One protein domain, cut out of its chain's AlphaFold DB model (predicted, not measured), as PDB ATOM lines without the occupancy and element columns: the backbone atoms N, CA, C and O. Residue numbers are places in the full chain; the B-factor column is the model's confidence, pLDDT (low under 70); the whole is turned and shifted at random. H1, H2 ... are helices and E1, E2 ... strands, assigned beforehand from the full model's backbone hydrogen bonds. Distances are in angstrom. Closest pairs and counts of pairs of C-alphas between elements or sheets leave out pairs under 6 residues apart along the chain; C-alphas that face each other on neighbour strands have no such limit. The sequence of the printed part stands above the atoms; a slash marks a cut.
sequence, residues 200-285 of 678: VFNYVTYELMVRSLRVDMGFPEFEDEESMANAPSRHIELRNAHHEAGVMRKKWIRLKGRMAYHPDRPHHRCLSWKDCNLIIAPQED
ATOM      1  N   VAL A 200      87.336 -46.433 261.941       62.84
ATOM      2  CA  VAL A 200      87.618 -46.948 263.282       62.84
ATOM      3  C   VAL A 200      87.284 -48.429 263.362       62.84
ATOM      4  O   VAL A 200      86.160 -48.837 263.062       62.84
ATOM      5  N   PHE A 201      88.241 -49.215 263.838       77.69
ATOM      6  CA  PHE A 201      87.996 -50.556 264.349       77.69
ATOM      7  C   PHE A 201      88.409 -50.602 265.816       77.69
ATOM      8  O   PHE A 201      89.362 -49.941 266.217       77.69
ATOM      9  N   ASN A 202      87.701 -51.405 266.606       84.50
ATOM     10  CA  ASN A 202      88.227 -51.879 267.881       84.50
ATOM     11  C   ASN A 202      89.527 -52.662 267.620       84.50
ATOM     12  O   ASN A 202      89.579 -53.393 266.621       84.50
ATOM     13  N   TYR A 203      90.523 -52.552 268.506       86.19
ATOM     14  CA  TYR A 203      91.815 -53.237 268.384       86.19
ATOM     15  C   TYR A 203      91.710 -54.701 267.936       86.19
ATOM     16  O   TYR A 203      92.344 -55.091 266.960       86.19
ATOM     17  N   VAL A 204      90.834 -55.496 268.560       86.94
ATOM     18  CA  VAL A 204      90.662 -56.927 268.243       86.94
ATOM     19  C   VAL A 204      90.204 -57.124 266.797       86.94
ATOM     20  O   VAL A 204      90.692 -57.995 266.084       86.94
ATOM     21  N   THR A 205      89.284 -56.282 266.319       87.38
ATOM     22  CA  THR A 205      88.825 -56.333 264.921       87.38
ATOM     23  C   THR A 205      89.922 -55.899 263.951       87.38
ATOM     24  O   THR A 205      90.003 -56.450 262.853       87.38
ATOM     25  N   TYR A 206      90.755 -54.930 264.342       90.62
ATOM     26  CA  TYR A 206      91.898 -54.476 263.557       90.62
ATOM     27  C   TYR A 206      92.958 -55.577 263.429       90.62
ATOM     28  O   TYR A 206      93.270 -55.996 262.318       90.62
ATOM     29  N   GLU A 207      93.436 -56.107 264.555       91.00
ATOM     30  CA  GLU A 207      94.462 -57.153 264.637       91.00
ATOM     31  C   GLU A 207      94.050 -58.410 263.855       91.00
ATOM     32  O   GLU A 207      94.788 -58.896 262.995       91.00
ATOM     33  N   LEU A 208      92.816 -58.888 264.058       91.38
ATOM     34  CA  LEU A 208      92.267 -60.018 263.305       91.38
ATOM     35  C   LEU A 208      92.179 -59.735 261.799       91.38
ATOM     36  O   LEU A 208      92.350 -60.648 260.985       91.38
ATOM     37  N   MET A 209      91.923 -58.486 261.401       93.00
ATOM     38  CA  MET A 209      91.904 -58.100 259.993       93.00
ATOM     39  C   MET A 209      93.315 -58.138 259.403       93.00
ATOM     40  O   MET A 209      93.495 -58.772 258.361       93.00
ATOM     41  N   VAL A 210      94.304 -57.552 260.095       92.81
ATOM     42  CA  VAL A 210      95.733 -57.582 259.735       92.81
ATOM     43  C   VAL A 210      96.217 -59.020 259.573       92.81
ATOM     44  O   VAL A 210      96.635 -59.395 258.478       92.81
ATOM     45  N   ARG A 211      96.076 -59.853 260.612       92.19
ATOM     46  CA  ARG A 211      96.466 -61.276 260.599       92.19
ATOM     47  C   ARG A 211      95.812 -62.027 259.446       92.19
ATOM     48  O   ARG A 211      96.476 -62.759 258.714       92.19
ATOM     49  N   SER A 212      94.518 -61.792 259.208       91.50
ATOM     50  CA  SER A 212      93.825 -62.431 258.091       91.50
ATOM     51  C   SER A 212      94.350 -61.976 256.721       91.50
ATOM     52  O   SER A 212      94.431 -62.801 255.813       91.50
ATOM     53  N   LEU A 213      94.688 -60.695 256.541       93.25
ATOM     54  CA  LEU A 213      95.221 -60.158 255.283       93.25
ATOM     55  C   LEU A 213      96.646 -60.644 255.014       93.25
ATOM     56  O   LEU A 213      96.930 -61.042 253.886       93.25
ATOM     57  N   ARG A 214      97.497 -60.699 256.045       93.62
ATOM     58  CA  ARG A 214      98.846 -61.281 255.972       93.62
ATOM     59  C   ARG A 214      98.804 -62.707 255.429       93.62
ATOM     60  O   ARG A 214      99.457 -62.992 254.429       93.62
ATOM     61  N   VAL A 215      97.959 -63.560 256.014       91.94
ATOM     62  CA  VAL A 215      97.815 -64.962 255.592       91.94
ATOM     63  C   VAL A 215      97.254 -65.098 254.169       91.94
ATOM     64  O   VAL A 215      97.742 -65.937 253.416       91.94
ATOM     65  N   ASP A 216      96.302 -64.254 253.745       91.88
ATOM     66  CA  ASP A 216      95.820 -64.252 252.346       91.88
ATOM     67  C   ASP A 216      96.904 -63.816 251.341       91.88
ATOM     68  O   ASP A 216      96.857 -64.220 250.182       91.88
ATOM     69  N   MET A 217      97.870 -63.000 251.773       93.06
ATOM     70  CA  MET A 217      99.014 -62.557 250.965       93.06
ATOM     71  C   MET A 217     100.235 -63.488 251.070       93.06
ATOM     72  O   MET A 217     101.249 -63.230 250.428       93.06
ATOM     73  N   GLY A 218     100.153 -64.574 251.848       92.31
ATOM     74  CA  GLY A 218     101.255 -65.520 252.049       92.31
ATOM     75  C   GLY A 218     102.336 -65.059 253.034       92.31
ATOM     76  O   GLY A 218     103.379 -65.704 253.124       92.31
ATOM     77  N   PHE A 219     102.104 -63.980 253.787       91.75
ATOM     78  CA  PHE A 219     102.973 -63.579 254.893       91.75
ATOM     79  C   PHE A 219     102.706 -64.432 256.150       91.75
ATOM     80  O   PHE A 219     101.579 -64.906 256.339       91.75
ATOM     81  N   PRO A 220     103.701 -64.594 257.046       89.62
ATOM     82  CA  PRO A 220     103.489 -65.196 258.361       89.62
ATOM     83  C   PRO A 220     102.389 -64.464 259.143       89.62
ATOM     84  O   PRO A 220     102.260 -63.243 259.041       89.62
ATOM     85  N   GLU A 221     101.596 -65.192 259.933       85.94
ATOM     86  CA  GLU A 221     100.446 -64.618 260.651       85.94
ATOM     87  C   GLU A 221     100.858 -63.487 261.613       85.94
ATOM     88  O   GLU A 221     100.170 -62.470 261.691       85.94
ATOM     89  N   PHE A 222     102.016 -63.635 262.256       83.88
ATOM     90  CA  PHE A 222     102.640 -62.663 263.158       83.88
ATOM     91  C   PHE A 222     103.915 -62.085 262.526       83.88
ATOM     92  O   PHE A 222     104.436 -62.651 261.563       83.88
ATOM     93  N   GLU A 223     104.400 -60.944 263.023       78.81
ATOM     94  CA  GLU A 223     105.670 -60.340 262.572       78.81
ATOM     95  C   GLU A 223     106.863 -61.034 263.224       78.81
ATOM     96  O   GLU A 223     107.746 -61.514 262.515       78.81
ATOM     97  N   ASP A 224     106.804 -61.207 264.544       81.12
ATOM     98  CA  ASP A 224     107.888 -61.778 265.335       81.12
ATOM     99  C   ASP A 224     107.507 -63.134 265.945       81.12
ATOM    100  O   ASP A 224     106.381 -63.337 266.415       81.12
ATOM    101  N   GLU A 225     108.474 -64.051 266.043       69.06
ATOM    102  CA  GLU A 225     108.309 -65.304 266.801       69.06
ATOM    103  C   GLU A 225     108.039 -65.039 268.296       69.06
ATOM    104  O   GLU A 225     107.332 -65.797 268.961       69.06
ATOM    105  N   GLU A 226     108.524 -63.911 268.817       66.00
ATOM    106  CA  GLU A 226     108.265 -63.454 270.184       66.00
ATOM    107  C   GLU A 226     106.821 -62.936 270.360       66.00
ATOM    108  O   GLU A 226     106.214 -63.104 271.422       66.00
ATOM    109  N   SER A 227     106.214 -62.407 269.289       65.75
ATOM    110  CA  SER A 227     104.780 -62.096 269.242       65.75
ATOM    111  C   SER A 227     103.932 -63.376 269.201       65.75
ATOM    112  O   SER A 227     102.910 -63.445 269.880       65.75
ATOM    113  N   MET A 228     104.392 -64.442 268.524       59.69
ATOM    114  CA  MET A 228     103.769 -65.775 268.625       59.69
ATOM    115  C   MET A 228     103.811 -66.348 270.049       59.69
ATOM    116  O   MET A 228     102.850 -66.992 270.468       59.69
ATOM    117  N   ALA A 229     104.897 -66.126 270.795       62.88
ATOM    118  CA  ALA A 229     105.038 -66.619 272.166       62.88
ATOM    119  C   ALA A 229     104.149 -65.864 273.174       62.88
ATOM    120  O   ALA A 229     103.619 -66.477 274.102       62.88
ATOM    121  N   ASN A 230     103.974 -64.551 272.985       61.38
ATOM    122  CA  ASN A 230     103.194 -63.692 273.882       61.38
ATOM    123  C   ASN A 230     101.718 -63.520 273.476       61.38
ATOM    124  O   ASN A 230     100.921 -63.070 274.300       61.38
ATOM    125  N   ALA A 231     101.322 -63.888 272.252       60.12
ATOM    126  CA  ALA A 231      99.921 -63.899 271.832       60.12
ATOM    127  C   ALA A 231      99.107 -64.816 272.771       60.12
ATOM    128  O   ALA A 231      99.351 -66.027 272.804       60.12
ATOM    129  N   PRO A 232      98.139 -64.290 273.552       50.75
ATOM    130  CA  PRO A 232      97.601 -64.993 274.711       50.75
ATOM    131  C   PRO A 232      96.667 -66.151 274.329       50.75
ATOM    132  O   PRO A 232      95.442 -66.066 274.411       50.75
ATOM    133  N   SER A 233      97.254 -67.308 274.019       44.16
ATOM    134  CA  SER A 233      96.637 -68.640 274.111       44.16
ATOM    135  C   SER A 233      95.365 -68.895 273.289       44.16
ATOM    136  O   SER A 233      94.640 -69.854 273.557       44.16
ATOM    137  N   ARG A 234      95.097 -68.104 272.243       51.75
ATOM    138  CA  ARG A 234      94.115 -68.470 271.216       51.75
ATOM    139  C   ARG A 234      94.708 -68.303 269.828       51.75
ATOM    140  O   ARG A 234      94.736 -67.218 269.252       51.75
ATOM    141  N   HIS A 235      95.102 -69.442 269.264       55.91
ATOM    142  CA  HIS A 235      95.196 -69.632 267.822       55.91
ATOM    143  C   HIS A 235      93.759 -69.604 267.275       55.91
ATOM    144  O   HIS A 235      93.147 -70.633 266.993       55.91
ATOM    145  N   ILE A 236      93.172 -68.406 267.246       65.38
ATOM    146  CA  ILE A 236      91.850 -68.148 266.687       65.38
ATOM    147  C   ILE A 236      91.961 -68.569 265.234       65.38
ATOM    148  O   ILE A 236      92.691 -67.942 264.468       65.38
ATOM    149  N   GLU A 237      91.290 -69.656 264.849       74.06
ATOM    150  CA  GLU A 237      91.261 -70.042 263.445       74.06
ATOM    151  C   GLU A 237      90.795 -68.814 262.656       74.06
ATOM    152  O   GLU A 237      89.682 -68.336 262.869       74.06
ATOM    153  N   LEU A 238      91.608 -68.294 261.731       77.69
ATOM    154  CA  LEU A 238      91.271 -67.068 260.988       77.69
ATOM    155  C   LEU A 238      89.961 -67.206 260.178       77.69
ATOM    156  O   LEU A 238      89.338 -66.219 259.786       77.69
ATOM    157  N   ARG A 239      89.492 -68.446 259.995       73.88
ATOM    158  CA  ARG A 239      88.150 -68.810 259.516       73.88
ATOM    159  C   ARG A 239      87.028 -68.254 260.408       73.88
ATOM    160  O   ARG A 239      86.007 -67.816 259.879       73.88
ATOM    161  N   ASN A 240      87.236 -68.228 261.722       83.19
ATOM    162  CA  ASN A 240      86.293 -67.832 262.772       83.19
ATOM    163  C   ASN A 240      86.516 -66.400 263.290       83.19
ATOM    164  O   ASN A 240      85.605 -65.860 263.906       83.19
ATOM    165  N   ALA A 241      87.644 -65.752 262.966       81.94
ATOM    166  CA  ALA A 241      87.976 -64.366 263.345       81.94
ATOM    167  C   ALA A 241      86.826 -63.353 263.153       81.94
ATOM    168  O   ALA A 241      86.623 -62.441 263.950       81.94
ATOM    169  N   HIS A 242      86.007 -63.549 262.116       82.69
ATOM    170  CA  HIS A 242      84.832 -62.722 261.858       82.69
ATOM    171  C   HIS A 242      83.802 -62.728 263.012       82.69
ATOM    172  O   HIS A 242      83.197 -61.693 263.282       82.69
ATOM    173  N   HIS A 243      83.619 -63.854 263.713       83.19
ATOM    174  CA  HIS A 243      82.729 -63.946 264.875       83.19
ATOM    175  C   HIS A 243      83.230 -63.100 266.047       83.19
ATOM    176  O   HIS A 243      82.436 -62.389 266.655       83.19
ATOM    177  N   GLU A 244      84.531 -63.144 266.333       83.81
ATOM    178  CA  GLU A 244      85.142 -62.409 267.447       83.81
ATOM    179  C   GLU A 244      85.192 -60.902 267.180       83.81
ATOM    180  O   GLU A 244      84.918 -60.105 268.071       83.81
ATOM    181  N   ALA A 245      85.380 -60.506 265.920       80.19
ATOM    182  CA  ALA A 245      85.185 -59.130 265.470       80.19
ATOM    183  C   ALA A 245      83.715 -58.642 265.524       80.19
ATOM    184  O   ALA A 245      83.431 -57.490 265.196       80.19
ATOM    185  N   GLY A 246      82.742 -59.506 265.846       85.06
ATOM    186  CA  GLY A 246      81.313 -59.173 265.801       85.06
ATOM    187  C   GLY A 246      80.771 -58.935 264.381       85.06
ATOM    188  O   GLY A 246      79.732 -58.297 264.196       85.06
ATOM    189  N   VAL A 247      81.459 -59.429 263.345       86.31
ATOM    190  CA  VAL A 247      81.154 -59.172 261.932       86.31
ATOM    191  C   VAL A 247      80.647 -60.439 261.240       86.31
ATOM    192  O   VAL A 247      81.319 -61.460 261.173       86.31
ATOM    193  N   MET A 248      79.478 -60.374 260.591       89.81
ATOM    194  CA  MET A 248      79.003 -61.488 259.756       89.81
ATOM    195  C   MET A 248      80.043 -61.877 258.689       89.81
ATOM    196  O   MET A 248      80.520 -61.003 257.963       89.81
ATOM    197  N   ARG A 249      80.300 -63.178 258.484       89.19
ATOM    198  CA  ARG A 249      81.280 -63.709 257.505       89.19
ATOM    199  C   ARG A 249      81.241 -63.022 256.133       89.19
ATOM    200  O   ARG A 249      82.274 -62.675 255.570       89.19
ATOM    201  N   LYS A 250      80.038 -62.768 255.600       92.69
ATOM    202  CA  LYS A 250      79.833 -62.087 254.305       92.69
ATOM    203  C   LYS A 250      80.259 -60.611 254.318       92.69
ATOM    204  O   LYS A 250      80.713 -60.108 253.295       92.69
ATOM    205  N   LYS A 251      80.112 -59.912 255.450       89.81
ATOM    206  CA  LYS A 251      80.603 -58.537 255.652       89.81
ATOM    207  C   LYS A 251      82.122 -58.537 255.856       89.81
ATOM    208  O   LYS A 251      82.777 -57.703 255.246       89.81
ATOM    209  N   TRP A 252      82.670 -59.508 256.592       91.06
ATOM    210  CA  TRP A 252      84.117 -59.691 256.774       91.06
ATOM    211  C   TRP A 252      84.850 -59.877 255.441       91.06
ATOM    212  O   TRP A 252      85.721 -59.083 255.110       91.06
ATOM    213  N   ILE A 253      84.425 -60.842 254.616       91.94
ATOM    214  CA  ILE A 253      85.028 -61.105 253.293       91.94
ATOM    215  C   ILE A 253      84.977 -59.858 252.393       91.94
ATOM    216  O   ILE A 253      85.956 -59.529 251.729       91.94
ATOM    217  N   ARG A 254      83.853 -59.126 252.389       93.19
ATOM    218  CA  ARG A 254      83.709 -57.872 251.625       93.19
ATOM    219  C   ARG A 254      84.607 -56.748 252.135       93.19
ATOM    220  O   ARG A 254      85.054 -55.941 251.331       93.19
ATOM    221  N   LEU A 255      84.804 -56.664 253.448       90.81
ATOM    222  CA  LEU A 255      85.640 -55.653 254.086       90.81
ATOM    223  C   LEU A 255      87.117 -55.926 253.786       90.81
ATOM    224  O   LEU A 255      87.779 -55.079 253.196       90.81
ATOM    225  N   LYS A 256      87.564 -57.156 254.049       93.12
ATOM    226  CA  LYS A 256      88.896 -57.667 253.714       93.12
ATOM    227  C   LYS A 256      89.237 -57.461 252.236       93.12
ATOM    228  O   LYS A 256      90.275 -56.904 251.903       93.12
ATOM    229  N   GLY A 257      88.314 -57.810 251.334       94.44
ATOM    230  CA  GLY A 257      88.487 -57.620 249.891       94.44
ATOM    231  C   GLY A 257      88.653 -56.160 249.440       94.44
ATOM    232  O   GLY A 257      89.154 -55.939 248.337       94.44
ATOM    233  N   ARG A 258      88.271 -55.184 250.278       93.69
ATOM    234  CA  ARG A 258      88.401 -53.731 250.056       93.69
ATOM    235  C   ARG A 258      89.572 -53.089 250.803       93.69
ATOM    236  O   ARG A 258      89.746 -51.883 250.679       93.69
ATOM    237  N   MET A 259      90.351 -53.848 251.568       94.44
ATOM    238  CA  MET A 259      91.516 -53.335 252.288       94.44
ATOM    239  C   MET A 259      92.812 -53.663 251.547       94.44
ATOM    240  O   MET A 259      92.934 -54.721 250.931       94.44
ATOM    241  N   ALA A 260      93.768 -52.742 251.609       93.88
ATOM    242  CA  ALA A 260      95.147 -52.944 251.187       93.88
ATOM    243  C   ALA A 260      96.046 -52.951 252.429       93.88
ATOM    244  O   ALA A 260      95.940 -52.060 253.279       93.88
ATOM    245  N   TYR A 261      96.895 -53.973 252.522       94.56
ATOM    246  CA  TYR A 261      97.884 -54.151 253.580       94.56
ATOM    247  C   TYR A 261      99.253 -53.653 253.096       94.56
ATOM    248  O   TYR A 261      99.668 -53.967 251.982       94.56
ATOM    249  N   HIS A 262      99.926 -52.870 253.936       92.94
ATOM    250  CA  HIS A 262     101.220 -52.235 253.694       92.94
ATOM    251  C   HIS A 262     102.230 -52.777 254.715       92.94
ATOM    252  O   HIS A 262     102.197 -52.320 255.860       92.94
ATOM    253  N   PRO A 263     103.102 -53.734 254.347       91.00
ATOM    254  CA  PRO A 263     104.072 -54.318 255.277       91.00
ATOM    255  C   PRO A 263     105.142 -53.317 255.737       91.00
ATOM    256  O   PRO A 263     105.661 -53.445 256.837       91.00
ATOM    257  N   ASP A 264     105.429 -52.285 254.939       90.81
ATOM    258  CA  ASP A 264     106.458 -51.275 255.238       90.81
ATOM    259  C   ASP A 264     105.999 -50.210 256.257       90.81
ATOM    260  O   ASP A 264     106.719 -49.252 256.545       90.81
ATOM    261  N   ARG A 265     104.766 -50.319 256.767       86.81
ATOM    262  CA  ARG A 265     104.172 -49.377 257.726       86.81
ATOM    263  C   ARG A 265     104.080 -50.022 259.108       86.81
ATOM    264  O   ARG A 265     103.819 -51.219 259.189       86.81
ATOM    265  N   PRO A 266     104.210 -49.242 260.201       84.75
ATOM    266  CA  PRO A 266     104.064 -49.777 261.552       84.75
ATOM    267  C   PRO A 266     102.703 -50.458 261.718       84.75
ATOM    268  O   PRO A 266     101.714 -50.015 261.130       84.75
ATOM    269  N   HIS A 267     102.654 -51.502 262.549       84.06
ATOM    270  CA  HIS A 267     101.516 -52.417 262.677       84.06
ATOM    271  C   HIS A 267     100.148 -51.713 262.759       84.06
ATOM    272  O   HIS A 267      99.224 -52.062 262.033       84.06
ATOM    273  N   HIS A 268     100.034 -50.648 263.555       81.50
ATOM    274  CA  HIS A 268      98.799 -49.874 263.745       81.50
ATOM    275  C   HIS A 268      98.389 -48.962 262.563       81.50
ATOM    276  O   HIS A 268      97.379 -48.260 262.637       81.50
ATOM    277  N   ARG A 269      99.163 -48.936 261.469       85.75
ATOM    278  CA  ARG A 269      98.924 -48.146 260.236       85.75
ATOM    279  C   ARG A 269      99.125 -48.956 258.955       85.75
ATOM    280  O   ARG A 269      99.168 -48.383 257.861       85.75
ATOM    281  N   CYS A 270      99.280 -50.273 259.078       90.19
ATOM    282  CA  CYS A 270      99.510 -51.160 257.945       90.19
ATOM    283  C   CYS A 270      98.257 -51.336 257.072       90.19
ATOM    284  O   CYS A 270      98.369 -51.681 255.899       90.19
ATOM    285  N   LEU A 271      97.058 -51.073 257.601       92.62
ATOM    286  CA  LEU A 271      95.820 -51.152 256.833       92.62
ATOM    287  C   LEU A 271      95.452 -49.824 256.174       92.62
ATOM    288  O   LEU A 271      95.553 -48.745 256.752       92.62
ATOM    289  N   SER A 272      94.935 -49.933 254.959       91.56
ATOM    290  CA  SER A 272      94.282 -48.857 254.217       91.56
ATOM    291  C   SER A 272      93.111 -49.418 253.416       91.56
ATOM    292  O   SER A 272      92.923 -50.637 253.353       91.56
ATOM    293  N   TRP A 273      92.325 -48.557 252.781       90.69
ATOM    294  CA  TRP A 273      91.349 -49.002 251.788       90.69
ATOM    295  C   TRP A 273      92.013 -49.102 250.411       90.69
ATOM    296  O   TRP A 273      92.871 -48.294 250.071       90.69
ATOM    297  N   LYS A 274      91.636 -50.103 249.611       90.56
ATOM    298  CA  LYS A 274      92.129 -50.228 248.232       90.56
ATOM    299  C   LYS A 274      91.805 -48.965 247.448       90.56
ATOM    300  O   LYS A 274      90.748 -48.367 247.647       90.56
ATOM    301  N   ASP A 275      92.745 -48.590 246.589       87.25
ATOM    302  CA  ASP A 275      92.648 -47.437 245.695       87.25
ATOM    303  C   ASP A 275      92.464 -46.093 246.441       87.25
ATOM    304  O   ASP A 275      91.994 -45.111 245.874       87.25
ATOM    305  N   CYS A 276      92.829 -46.032 247.732       81.81
ATOM    306  CA  CYS A 276      92.681 -44.840 248.562       81.81
ATOM    307  C   CYS A 276      93.779 -44.739 249.637       81.81
ATOM    308  O   CYS A 276      94.035 -45.682 250.380       81.81
ATOM    309  N   ASN A 277      94.377 -43.557 249.817       76.62
ATOM    310  CA  ASN A 277      95.408 -43.328 250.845       76.62
ATOM    311  C   ASN A 277      94.866 -43.236 252.288       76.62
ATOM    312  O   ASN A 277      95.611 -42.980 253.230       76.62
ATOM    313  N   LEU A 278      93.567 -43.486 252.448       78.69
ATOM    314  CA  LEU A 278      92.810 -43.668 253.683       78.69
ATOM    315  C   LEU A 278      93.411 -44.784 254.555       78.69
ATOM    316  O   LEU A 278      93.154 -45.968 254.331       78.69
ATOM    317  N   ILE A 279      94.199 -44.380 255.557       82.06
ATOM    318  CA  ILE A 279      94.821 -45.250 256.561       82.06
ATOM    319  C   ILE A 279      93.778 -45.652 257.597       82.06
ATOM    320  O   ILE A 279      92.938 -44.875 258.029       82.06
ATOM    321  N   ILE A 280      93.834 -46.903 258.016       86.00
ATOM    322  CA  ILE A 280      92.997 -47.441 259.072       86.00
ATOM    323  C   ILE A 280      93.901 -47.629 260.289       86.00
ATOM    324  O   ILE A 280      94.950 -48.272 260.187       86.00
ATOM    325  N   ALA A 281      93.467 -47.100 261.430       87.12
ATOM    326  CA  ALA A 281      94.105 -47.288 262.726       87.12
ATOM    327  C   ALA A 281      93.053 -47.715 263.764       87.12
ATOM    328  O   ALA A 281      91.888 -47.301 263.648       87.12
ATOM    329  N   PRO A 282      93.425 -48.542 264.752       88.19
ATOM    330  CA  PRO A 282      92.546 -48.876 265.865       88.19
ATOM    331  C   PRO A 282      92.322 -47.645 266.763       88.19
ATOM    332  O   PRO A 282      93.049 -46.652 266.678       88.19
ATOM    333  N   GLN A 283      91.287 -47.688 267.601       86.56
ATOM    334  CA  GLN A 283      90.919 -46.572 268.484       86.56
ATOM    335  C   GLN A 283      91.997 -46.278 269.538       86.56
ATOM    336  O   GLN A 283      92.213 -45.141 269.944       86.56
ATOM    337  N   GLU A 284      92.678 -47.327 269.967       88.19
ATOM    338  CA  GLU A 284      93.673 -47.349 271.022       88.19
ATOM    339  C   GLU A 284      94.931 -46.545 270.621       88.19
ATOM    340  O   GLU A 284      95.495 -45.824 271.442       88.19
ATOM    341  N   ASP A 285      95.283 -46.542 269.329       88.31
ATOM    342  CA  ASP A 285      96.413 -45.787 268.766       88.31
ATOM    343  C   ASP A 285      96.085 -44.325 268.408       88.31
ATOM    344  O   ASP A 285      96.949 -43.580 267.931       88.31
TER     345      ASP A 285
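What this domain is: This is residues 200 to 285 of the 678 residues of an uncharacterized protein of Catenaria anguillulae PL171 (UniProt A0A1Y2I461). A small curving sheet of three short strands, E1, E2 and E3, covers one side of the long helix H1, which runs through the middle of the domain along the strands. Away from the sheet, the short helices H3 and H4 make a corner near H1, and residues 224 to 230, of which 225 to 230 belong to H2, stick out from the body. The printed part has 86 residues with four named helices and then three named strands, in the order H1 H2 H3 H4 E1 E2 E3; the antiparallel sheet runs E1, E2, E3. The class is mixed, helices and strands, with 42 residues, under half of those printed, in named elements. The whole is compact, with a radius of gyration of the C-alphas of 12.3 A and spans of 34 by 29 by 27 A.

Where its parts are: The strands are E1, residues 259 to 261, E2, residues 271 to 273, and E3, residues 279 to 282, which is 10.2 A long and ends with C-alpha 282 at (92.546, -48.876, 265.865). H1, residues 203 to 216, begins with C-alpha 203 at (91.815, -53.237, 268.384) and is 19.9 A long. H4, residues 249 to 256, is 10.4 A long. H2 holds residues 225 to 230, with C-alpha 225 at (108.309, -65.304, 266.801), and H3 residues 241 to 244.

How they stand to each other: E1, E2 and E3 form a meander, each strand the antiparallel neighbour of the one before. In the hairpin of E1 and E2, N 260 and O 272 are 2.9 A apart, within hydrogen-bond range; in that of E2 and E3, N 280 and O 271 are 2.8 A apart. Residues 200 to 201 pair in parallel with residues 281 to 282 of E3. H1 is on one face of the sheet, two layers of helix and strands, at a height over the sheet of 8.8 A. It runs along the strands, at 26 degrees to E3 on the local plane. The closest C-alphas of H1 and E3 are those of Tyr 203 and Pro 282, 5.1 A apart. H1 touches H3 only just, with 3 pairs of C-alphas within 8 A, through residues 204 to 208 alone; the closest C-alphas, of Leu 208 and Ala 241, are 6.1 A apart. H1 and H4 are close but not clearly touching, about perpendicular at 78 degrees, with the C-alphas of Met 209 and Lys 256 closest at 7.0 A. H3 and H4 touch only at the corner, and only just, with 3 pairs within 8 A; the closest C-alphas are those of His 242 and Arg 249, 5.7 A apart. H2 touches no helix and is not on the sheet. In H1, H2 and H4 every O i to N i+4 pair is within hydrogen-bond range; H3 is too short for such a pair.

The domain as a whole: The two C-alphas farthest apart, of Ser 233 and Asp 275, are 35.7 A apart. The printed part has no cut, and no link is long. The mean pLDDT of the printed part is 83.5; residue 200 and residues 225 to 236 are under 70.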